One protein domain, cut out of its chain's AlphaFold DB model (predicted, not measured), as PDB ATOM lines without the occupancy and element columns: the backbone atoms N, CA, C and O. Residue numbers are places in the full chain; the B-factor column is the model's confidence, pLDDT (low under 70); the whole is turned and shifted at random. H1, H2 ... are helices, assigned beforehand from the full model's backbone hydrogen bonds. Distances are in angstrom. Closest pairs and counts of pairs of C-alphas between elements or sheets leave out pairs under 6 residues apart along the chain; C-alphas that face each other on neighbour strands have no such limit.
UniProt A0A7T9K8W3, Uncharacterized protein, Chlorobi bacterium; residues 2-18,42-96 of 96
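This is residues 2 to 18 and 42 to 96 of the 96 residues of an uncharacterized protein of Chlorobi bacterium (UniProt A0A7T9K8W3). What is the main picture? A hairpin of two long helices, H3 and H4, makes one side of the model; short H1 packs at residues 49 to 53 of H3 and 75 to 79 of H4, and H2 and H5 form a crossed pair on the other side of H4 from H3. What is printed? There are 72 residues with five named helices, H1 to H5 in chain order, and no named strand: the class is all helix. How large is it? It is compact, with a radius of gyration of the C-alphas of 12.8 A and spans of 35 by 26 by 20 A.

Where is the longest helix? H3, residues 46 to 62, runs 24.3 A from C-alpha 46 at (150.401, 142.858, 126.849) to C-alpha 62 at (132.030, 158.123, 122.388). Which helices follow it? H4, residues 69 to 82, is 19.7 A long, and H5, residues 87 to 94, is 10.2 A long and ends with C-alpha 94 at (131.510, 131.483, 131.056). Which come before it? H1, residues 2 to 6, is 6.2 A long and begins with C-alpha 2 at (142.881, 146.645, 133.944); H2, residues 8 to 17, is 13.9 A long.

How do H3 and H4 stand? They touch and form a helical hairpin, at a shallow tilt of 21 degrees, opposite ways. H3 touches H4 with residues 49 to 56 alone, and the closest C-alphas, those of Ile 49 and Ile 75, are 6.3 A apart. What else touches H4, the hub? H1 only just touches it, with 3 pairs of C-alphas within 8 A, the closest being Ile 4 and Val 79 at 6.9 A. H2 also only just touches it, with 3 such pairs, the closest being Lys 8 and Asp 76 at 6.9 A, at a steep tilt of 58 degrees, the same way. Where is H5? It touches H2 about perpendicular, at 88 degrees, with C-alphas of Phe 12 and Val 93 closest at 5.8 A; H3 and H5 are apart. Are the helix backbones in order? In H1, H2, H3, H4 and H5 every O i to N i+4 pair is within hydrogen-bond range.

Which C-alphas are farthest apart? Those of Gln 62 and Glu 88, at 36.5 A. Is there a cut? Residues 19 to 41 are not printed, and C-alphas 18 and 42 are 25.8 A apart across the cut. Where is confidence low? The mean pLDDT of the printed part is 72.1, and 28 residues are under 70, among them residues 2 to 18 and 42 to 45.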
ATOM      1  N   LEU A   2     144.322 146.416 134.203       59.25
ATOM      2  CA  LEU A   2     142.881 146.645 133.944       59.25
ATOM      3  C   LEU A   2     142.172 145.505 133.191       59.25
ATOM      4  O   LEU A   2     140.996 145.275 133.436       59.25
ATOM      5  N   ALA A   3     142.881 144.799 132.302       59.78
ATOM      6  CA  ALA A   3     142.348 143.647 131.565       59.78
ATOM      7  C   ALA A   3     141.885 142.525 132.494       59.78
ATOM      8  O   ALA A   3     140.785 142.007 132.372       59.78
ATOM      9  N   ILE A   4     142.744 142.195 133.457       59.44
ATOM     10  CA  ILE A   4     142.567 141.069 134.364       59.44
ATOM     11  C   ILE A   4     141.371 141.335 135.282       59.44
ATOM     12  O   ILE A   4     140.500 140.484 135.409       59.44
ATOM     13  N   PHE A   5     141.269 142.547 135.838       62.09
ATOM     14  CA  PHE A   5     140.157 142.927 136.718       62.09
ATOM     15  C   PHE A   5     138.807 143.100 136.012       62.09
ATOM     16  O   PHE A   5     137.783 142.984 136.676       62.09
ATOM     17  N   ASN A   6     138.788 143.381 134.704       64.19
ATOM     18  CA  ASN A   6     137.546 143.468 133.925       64.19
ATOM     19  C   ASN A   6     137.143 142.143 133.260       64.19
ATOM     20  O   ASN A   6     136.081 142.090 132.650       64.19
ATOM     21  N   SER A   7     137.973 141.100 133.345       64.69
ATOM     22  CA  SER A   7     137.664 139.794 132.756       64.69
ATOM     23  C   SER A   7     136.677 139.001 133.612       64.69
ATOM     24  O   SER A   7     136.683 139.108 134.846       64.69
ATOM     25  N   LYS A   8     135.895 138.120 132.973       63.19
ATOM     26  CA  LYS A   8     135.002 137.173 133.676       63.19
ATOM     27  C   LYS A   8     135.755 136.276 134.667       63.19
ATOM     28  O   LYS A   8     135.173 135.807 135.643       63.19
ATOM     29  N   LEU A   9     137.059 136.079 134.460       63.28
ATOM     30  CA  LEU A   9     137.928 135.289 135.334       63.28
ATOM     31  C   LEU A   9     138.024 135.878 136.750       63.28
ATOM     32  O   LEU A   9     137.966 135.144 137.736       63.28
ATOM     33  N   ALA A  10     138.132 137.205 136.865       62.41
ATOM     34  CA  ALA A  10     138.168 137.880 138.162       62.41
ATOM     35  C   ALA A  10     136.826 137.745 138.897       62.41
ATOM     36  O   ALA A  10     136.801 137.516 140.108       62.41
ATOM     37  N   THR A  11     135.716 137.825 138.156       63.62
ATOM     38  CA  THR A  11     134.370 137.577 138.683       63.62
ATOM     39  C   THR A  11     134.247 136.139 139.189       63.62
ATOM     40  O   THR A  11     133.911 135.939 140.356       63.62
ATOM     41  N   PHE A  12     134.612 135.145 138.377       64.06
ATOM     42  CA  PHE A  12     134.559 133.732 138.749       64.06
ATOM     43  C   PHE A  12     135.417 133.407 139.981       64.06
ATOM     44  O   PHE A  12     134.931 132.797 140.933       64.06
ATOM     45  N   TYR A  13     136.675 133.862 140.016       62.66
ATOM     46  CA  TYR A  13     137.566 133.626 141.157       62.66
ATOM     47  C   TYR A  13     137.013 134.246 142.444       62.66
ATOM     48  O   TYR A  13     137.070 133.626 143.502       62.66
ATOM     49  N   HIS A  14     136.417 135.439 142.366       59.59
ATOM     50  CA  HIS A  14     135.795 136.074 143.524       59.59
ATOM     51  C   HIS A  14     134.572 135.293 144.039       59.59
ATOM     52  O   HIS A  14     134.429 135.103 145.249       59.59
ATOM     53  N   PHE A  15     133.720 134.804 143.134       60.69
ATOM     54  CA  PHE A  15     132.536 134.021 143.491       60.69
ATOM     55  C   PHE A  15     132.877 132.619 144.011       60.69
ATOM     56  O   PHE A  15     132.221 132.144 144.938       60.69
ATOM     57  N   ASN A  16     133.913 131.977 143.469       57.12
ATOM     58  CA  ASN A  16     134.283 130.605 143.817       57.12
ATOM     59  C   ASN A  16     135.277 130.519 144.994       57.12
ATOM     60  O   ASN A  16     135.202 129.601 145.806       57.12
ATOM     61  N   SER A  17     136.193 131.485 145.131       52.72
ATOM     62  CA  SER A  17     137.230 131.464 146.176       52.72
ATOM     63  C   SER A  17     136.756 132.020 147.524       52.72
ATOM     64  O   SER A  17     137.447 131.837 148.529       52.72
ATOM     65  N   SER A  18     135.602 132.693 147.584       46.47
ATOM     66  CA  SER A  18     135.134 133.346 148.808       46.47
ATOM     67  C   SER A  18     133.740 132.860 149.226       46.47
ATOM     68  O   SER A  18     132.729 133.418 148.799       46.47
ATOM     69  N   HIS A  42     154.189 135.503 133.369       59.97
ATOM     70  CA  HIS A  42     154.547 136.044 132.064       59.97
ATOM     71  C   HIS A  42     153.287 136.567 131.379       59.97
ATOM     72  O   HIS A  42     152.287 135.862 131.290       59.97
ATOM     73  N   ILE A  43     153.325 137.826 130.940       64.25
ATOM     74  CA  ILE A  43     152.244 138.437 130.164       64.25
ATOM     75  C   ILE A  43     152.767 138.671 128.756       64.25
ATOM     76  O   ILE A  43     153.116 139.794 128.382       64.25
ATOM     77  N   ASP A  44     152.845 137.596 127.983       60.91
ATOM     78  CA  ASP A  44     153.038 137.721 126.546       60.91
ATOM     79  C   ASP A  44     151.759 138.330 125.945       60.91
ATOM     80  O   ASP A  44     150.653 138.078 126.417       60.91
ATOM     81  N   ASN A  45     151.892 139.207 124.944       65.31
ATOM     82  CA  ASN A  45     150.780 139.943 124.308       65.31
ATOM     83  C   ASN A  45     150.166 141.122 125.099       65.31
ATOM     84  O   ASN A  45     149.092 141.613 124.738       65.31
ATOM     85  N   PHE A  46     150.864 141.672 126.103       70.12
ATOM     86  CA  PHE A  46     150.401 142.858 126.849       70.12
ATOM     87  C   PHE A  46     150.020 144.047 125.945       70.12
ATOM     88  O   PHE A  46     148.972 144.661 126.149       70.12
ATOM     89  N   SER A  47     150.816 144.353 124.910       73.81
ATOM     90  CA  SER A  47     150.521 145.455 123.977       73.81
ATOM     91  C   SER A  47     149.229 145.255 123.182       73.81
ATOM     92  O   SER A  47     148.545 146.232 122.871       73.81
ATOM     93  N   ILE A  48     148.872 144.009 122.860       78.75
ATOM     94  CA  ILE A  48     147.634 143.690 122.137       78.75
ATOM     95  C   ILE A  48     146.442 143.945 123.059       78.75
ATOM     96  O   ILE A  48     145.518 144.671 122.694       78.75
ATOM     97  N   ILE A  49     146.514 143.437 124.291       76.19
ATOM     98  CA  ILE A  49     145.485 143.639 125.315       76.19
ATOM     99  C   ILE A  49     145.308 145.132 125.626       76.19
ATOM    100  O   ILE A  49     144.184 145.626 125.701       76.19
ATOM    101  N   GLU A  50     146.402 145.884 125.764       79.50
ATOM    102  CA  GLU A  50     146.345 147.327 126.011       79.50
ATOM    103  C   GLU A  50     145.682 148.079 124.847       79.50
ATOM    104  O   GLU A  50     144.885 148.995 125.063       79.50
ATOM    105  N   THR A  51     145.970 147.667 123.612       83.69
ATOM    106  CA  THR A  51     145.364 148.249 122.409       83.69
ATOM    107  C   THR A  51     143.863 147.974 122.359       83.69
ATOM    108  O   THR A  51     143.086 148.900 122.121       83.69
ATOM    109  N   LEU A  52     143.437 146.741 122.645       83.12
ATOM    110  CA  LEU A  52     142.021 146.369 122.710       83.12
ATOM    111  C   LEU A  52     141.281 147.165 123.795       83.12
ATOM    112  O   LEU A  52     140.230 147.741 123.526       83.12
ATOM    113  N   ILE A  53     141.865 147.301 124.990       81.56
ATOM    114  CA  ILE A  53     141.282 148.103 126.078       81.56
ATOM    115  C   ILE A  53     141.146 149.568 125.675       81.56
ATOM    116  O   ILE A  53     140.099 150.171 125.913       81.56
ATOM    117  N   LYS A  54     142.169 150.151 125.042       84.75
ATOM    118  CA  LYS A  54     142.092 151.528 124.537       84.75
ATOM    119  C   LYS A  54     140.960 151.680 123.524       84.75
ATOM    120  O   LYS A  54     140.204 152.638 123.634       84.75
ATOM    121  N   GLN A  55     140.780 150.725 122.611       84.50
ATOM    122  CA  GLN A  55     139.668 150.749 121.655       84.50
ATOM    123  C   GLN A  55     138.300 150.677 122.344       84.50
ATOM    124  O   GLN A  55     137.401 151.437 121.983       84.50
ATOM    125  N   ILE A  56     138.141 149.817 123.356       83.75
ATOM    126  CA  ILE A  56     136.901 149.715 124.143       83.75
ATOM    127  C   ILE A  56     136.628 151.023 124.883       83.75
ATOM    128  O   ILE A  56     135.511 151.532 124.826       83.75
ATOM    129  N   LEU A  57     137.640 151.599 125.537       83.81
ATOM    130  CA  LEU A  57     137.518 152.870 126.251       83.81
ATOM    131  C   LEU A  57     137.159 154.012 125.299       83.81
ATOM    132  O   LEU A  57     136.276 154.803 125.613       83.81
ATOM    133  N   THR A  58     137.787 154.083 124.123       85.06
ATOM    134  CA  THR A  58     137.444 155.086 123.107       85.06
ATOM    135  C   THR A  58     136.010 154.902 122.608       85.06
ATOM    136  O   THR A  58     135.264 155.879 122.559       85.06
ATOM    137  N   LYS A  59     135.582 153.666 122.312       83.94
ATOM    138  CA  LYS A  59     134.206 153.373 121.886       83.94
ATOM    139  C   LYS A  59     133.177 153.712 122.968       83.94
ATOM    140  O   LYS A  59     132.222 154.422 122.670       83.94
ATOM    141  N   LYS A  60     133.392 153.284 124.218       78.94
ATOM    142  CA  LYS A  60     132.502 153.587 125.356       78.94
ATOM    143  C   LYS A  60     132.493 155.073 125.720       78.94
ATOM    144  O   LYS A  60     131.457 155.591 126.125       78.94
ATOM    145  N   SER A  61     133.614 155.775 125.539       82.19
ATOM    146  CA  SER A  61     133.697 157.227 125.738       82.19
ATOM    147  C   SER A  61     132.913 158.011 124.687       82.19
ATOM    148  O   SER A  61     132.430 159.097 124.991       82.19
ATOM    149  N   GLN A  62     132.817 157.502 123.457       80.94
ATOM    150  CA  GLN A  62     132.030 158.123 122.388       80.94
ATOM    151  C   GLN A  62     130.550 157.745 122.473       80.94
ATOM    152  O   GLN A  62     129.684 158.576 122.212       80.94
ATOM    153  N   ASN A  63     130.251 156.499 122.836       78.00
ATOM    154  CA  ASN A  63     128.894 156.007 122.990       78.00
ATOM    155  C   ASN A  63     128.841 154.979 124.125       78.00
ATOM    156  O   ASN A  63     129.384 153.882 124.019       78.00
ATOM    157  N   TYR A  64     128.144 155.333 125.205       71.56
ATOM    158  CA  TYR A  64     128.040 154.501 126.406       71.56
ATOM    159  C   TYR A  64     127.342 153.153 126.148       71.56
ATOM    160  O   TYR A  64     127.595 152.183 126.858       71.56
ATOM    161  N   SER A  65     126.509 153.081 125.104       75.06
ATOM    162  CA  SER A  65     125.846 151.855 124.639       75.06
ATOM    163  C   SER A  65     126.537 151.227 123.424       75.06
ATOM    164  O   SER A  65     125.930 150.405 122.739       75.06
ATOM    165  N   ALA A  66     127.773 151.629 123.102       76.50
ATOM    166  CA  ALA A  66     128.537 150.991 122.039       76.50
ATOM    167  C   ALA A  66     128.689 149.499 122.335       76.50
ATOM    168  O   ALA A  66     129.137 149.115 123.417       76.50
ATOM    169  N   ASP A  67     128.354 148.665 121.353       77.88
ATOM    170  CA  ASP A  67     128.550 147.231 121.478       77.88
ATOM    171  C   ASP A  67     130.051 146.919 121.385       77.88
ATOM    172  O   ASP A  67     130.680 147.014 120.324       77.88
ATOM    173  N   THR A  68     130.651 146.638 122.539       82.38
ATOM    174  CA  THR A  68     132.053 146.238 122.678       82.38
ATOM    175  C   THR A  68     132.197 144.762 123.010       82.38
ATOM    176  O   THR A  68     133.318 144.332 123.269       82.38
ATOM    177  N   LYS A  69     131.106 143.980 122.960       80.81
ATOM    178  CA  LYS A  69     131.121 142.559 123.327       80.81
ATOM    179  C   LYS A  69     132.191 141.769 122.593       80.81
ATOM    180  O   LYS A  69     132.868 140.973 123.220       80.81
ATOM    181  N   ASP A  70     132.377 142.011 121.299       81.38
ATOM    182  CA  ASP A  70     133.384 141.299 120.504       81.38
ATOM    183  C   ASP A  70     134.816 141.552 121.013       81.38
ATOM    184  O   ASP A  70     135.595 140.620 121.203       81.38
ATOM    185  N   LEU A  71     135.133 142.812 121.334       80.81
ATOM    186  CA  LEU A  71     136.440 143.203 121.871       80.81
ATOM    187  C   LEU A  71     136.640 142.679 123.299       80.81
ATOM    188  O   LEU A  71     137.745 142.281 123.653       80.81
ATOM    189  N   GLU A  72     135.582 142.677 124.111       79.50
ATOM    190  CA  GLU A  72     135.594 142.094 125.458       79.50
ATOM    191  C   GLU A  72     135.839 140.577 125.387       79.50
ATOM    192  O   GLU A  72     136.712 140.078 126.089       79.50
ATOM    193  N   ASN A  73     135.193 139.870 124.453       82.44
ATOM    194  CA  ASN A  73     135.389 138.433 124.250       82.44
ATOM    195  C   ASN A  73     136.820 138.103 123.795       82.44
ATOM    196  O   ASN A  73     137.406 137.120 124.241       82.44
ATOM    197  N   GLN A  74     137.411 138.934 122.930       81.62
ATOM    198  CA  GLN A  74     138.817 138.788 122.539       81.62
ATOM    199  C   GLN A  74     139.764 138.972 123.733       81.62
ATOM    200  O   GLN A  74     140.744 138.239 123.858       81.62
ATOM    201  N   ILE A  75     139.472 139.926 124.623       82.12
ATOM    202  CA  ILE A  75     140.245 140.106 125.857       82.12
ATOM    203  C   ILE A  75     140.078 138.890 126.769       82.12
ATOM    204  O   ILE A  75     141.086 138.406 127.273       82.12
ATOM    205  N   ASP A  76     138.859 138.375 126.952       77.50
ATOM    206  CA  ASP A  76     138.610 137.184 127.772       77.50
ATOM    207  C   ASP A  76     139.403 135.973 127.249       77.50
ATOM    208  O   ASP A  76     140.098 135.326 128.024       77.50
ATOM    209  N   GLN A  77     139.416 135.728 125.934       80.62
ATOM    210  CA  GLN A  77     140.210 134.651 125.322       80.62
ATOM    211  C   GLN A  77     141.720 134.825 125.537       80.62
ATOM    212  O   GLN A  77     142.411 133.872 125.898       80.62
ATOM    213  N   LEU A  78     142.240 136.044 125.363       78.19
ATOM    214  CA  LEU A  78     143.652 136.343 125.626       78.19
ATOM    215  C   LEU A  78     143.995 136.170 127.107       78.19
ATOM    216  O   LEU A  78     145.075 135.689 127.441       78.19
ATOM    217  N   VAL A  79     143.078 136.532 128.005       73.94
ATOM    218  CA  VAL A  79     143.222 136.272 129.437       73.94
ATOM    219  C   VAL A  79     143.210 134.768 129.693       73.94
ATOM    220  O   VAL A  79     144.060 134.300 130.435       73.94
ATOM    221  N   TYR A  80     142.354 133.981 129.043       78.81
ATOM    222  CA  TYR A  80     142.364 132.529 129.227       78.81
ATOM    223  C   TYR A  80     143.696 131.891 128.825       78.81
ATOM    224  O   TYR A  80     144.232 131.067 129.563       78.81
ATOM    225  N   GLN A  81     144.277 132.353 127.718       73.31
ATOM    226  CA  GLN A  81     145.603 131.930 127.267       73.31
ATOM    227  C   GLN A  81     146.723 132.345 128.229       73.31
ATOM    228  O   GLN A  81     147.659 131.584 128.430       73.31
ATOM    229  N   LEU A  82     146.628 133.517 128.868       69.56
ATOM    230  CA  LEU A  82     147.615 133.968 129.864       69.56
ATOM    231  C   LEU A  82     147.667 133.095 131.122       69.56
ATOM    232  O   LEU A  82     148.654 133.124 131.856       69.56
ATOM    233  N   TYR A  83     146.585 132.378 131.391       66.88
ATOM    234  CA  TYR A  83     146.427 131.515 132.553       66.88
ATOM    235  C   TYR A  83     146.505 130.027 132.197       66.88
ATOM    236  O   TYR A  83     146.290 129.205 133.085       66.88
ATOM    237  N   ASP A  84     146.806 129.690 130.935       69.25
ATOM    238  CA  ASP A  84     146.817 128.317 130.411       69.25
ATOM    239  C   ASP A  84     145.536 127.531 130.768       69.25
ATOM    240  O   ASP A  84     145.579 126.337 131.069       69.25
ATOM    241  N   LEU A  85     144.380 128.209 130.755       72.94
ATOM    242  CA  LEU A  85     143.096 127.586 131.083       72.94
ATOM    243  C   LEU A  85     142.649 126.633 129.974       72.94
ATOM    244  O   LEU A  85     142.721 126.937 128.782       72.94
ATOM    245  N   THR A  86     142.117 125.490 130.387       76.31
ATOM    246  CA  THR A  86     141.524 124.492 129.495       76.31
ATOM    247  C   THR A  86     140.095 124.870 129.094       76.31
ATOM    248  O   THR A  86     139.418 125.630 129.786       76.31
ATOM    249  N   GLU A  87     139.584 124.311 127.990       77.31
ATOM    250  CA  GLU A  87     138.202 124.569 127.541       77.31
ATOM    251  C   GLU A  87     137.146 124.238 128.609       77.31
ATOM    252  O   GLU A  87     136.088 124.870 128.660       77.31
ATOM    253  N   GLU A  88     137.421 123.253 129.466       72.38
ATOM    254  CA  GLU A  88     136.550 122.883 130.583       72.38
ATOM    255  C   GLU A  88     136.494 123.994 131.634       72.38
ATOM    256  O   GLU A  88     135.408 124.380 132.068       72.38
ATOM    257  N   GLU A  89     137.640 124.574 131.986       68.19
ATOM    258  CA  GLU A  89     137.723 125.692 132.927       68.19
ATOM    259  C   GLU A  89     137.131 126.974 132.336       68.19
ATOM    260  O   GLU A  89     136.408 127.691 133.025       68.19
ATOM    261  N   ILE A  90     137.350 127.228 131.043       76.06
ATOM    262  CA  ILE A  90     136.733 128.352 130.326       76.06
ATOM    263  C   ILE A  90     135.208 128.235 130.369       76.06
ATOM    264  O   ILE A  90     134.527 129.201 130.709       76.06
ATOM    265  N   LYS A  91     134.654 127.047 130.092       73.81
ATOM    266  CA  LYS A  91     133.205 126.810 130.188       73.81
ATOM    267  C   LYS A  91     132.676 127.044 131.596       73.81
ATOM    268  O   LYS A  91     131.583 127.579 131.736       73.81
ATOM    269  N   ILE A  92     133.425 126.665 132.628       72.06
ATOM    270  CA  ILE A  92     133.046 126.926 134.022       72.06
ATOM    271  C   ILE A  92     133.002 128.441 134.299       72.06
ATOM    272  O   ILE A  92     132.084 128.907 134.968       72.06
ATOM    273  N   VAL A  93     133.946 129.211 133.751       67.69
ATOM    274  CA  VAL A  93     134.003 130.677 133.895       67.69
ATOM    275  C   VAL A  93     132.898 131.381 133.096       67.69
ATOM    276  O   VAL A  93     132.356 132.380 133.560       67.69
ATOM    277  N   GLU A  94     132.553 130.890 131.904       71.06
ATOM    278  CA  GLU A  94     131.510 131.483 131.056       71.06
ATOM    279  C   GLU A  94     130.082 131.142 131.491       71.06
ATOM    280  O   GLU A  94     129.156 131.894 131.191       71.06
ATOM    281  N   ASN A  95     129.907 130.004 132.163       63.31
ATOM    282  CA  ASN A  95     128.609 129.482 132.589       63.31
ATOM    283  C   ASN A  95     128.321 129.744 134.084       63.31
ATOM    284  O   ASN A  95     127.351 129.200 134.615       63.31
ATOM    285  N   GLY A  96     129.189 130.516 134.756       49.59
ATOM    286  CA  GLY A  96     129.096 130.919 136.166       49.59
ATOM    287  C   GLY A  96     128.459 132.285 136.392       49.59
ATOM    288  O   GLY A  96     128.463 133.123 135.463       49.59
TER     289      GLY A  96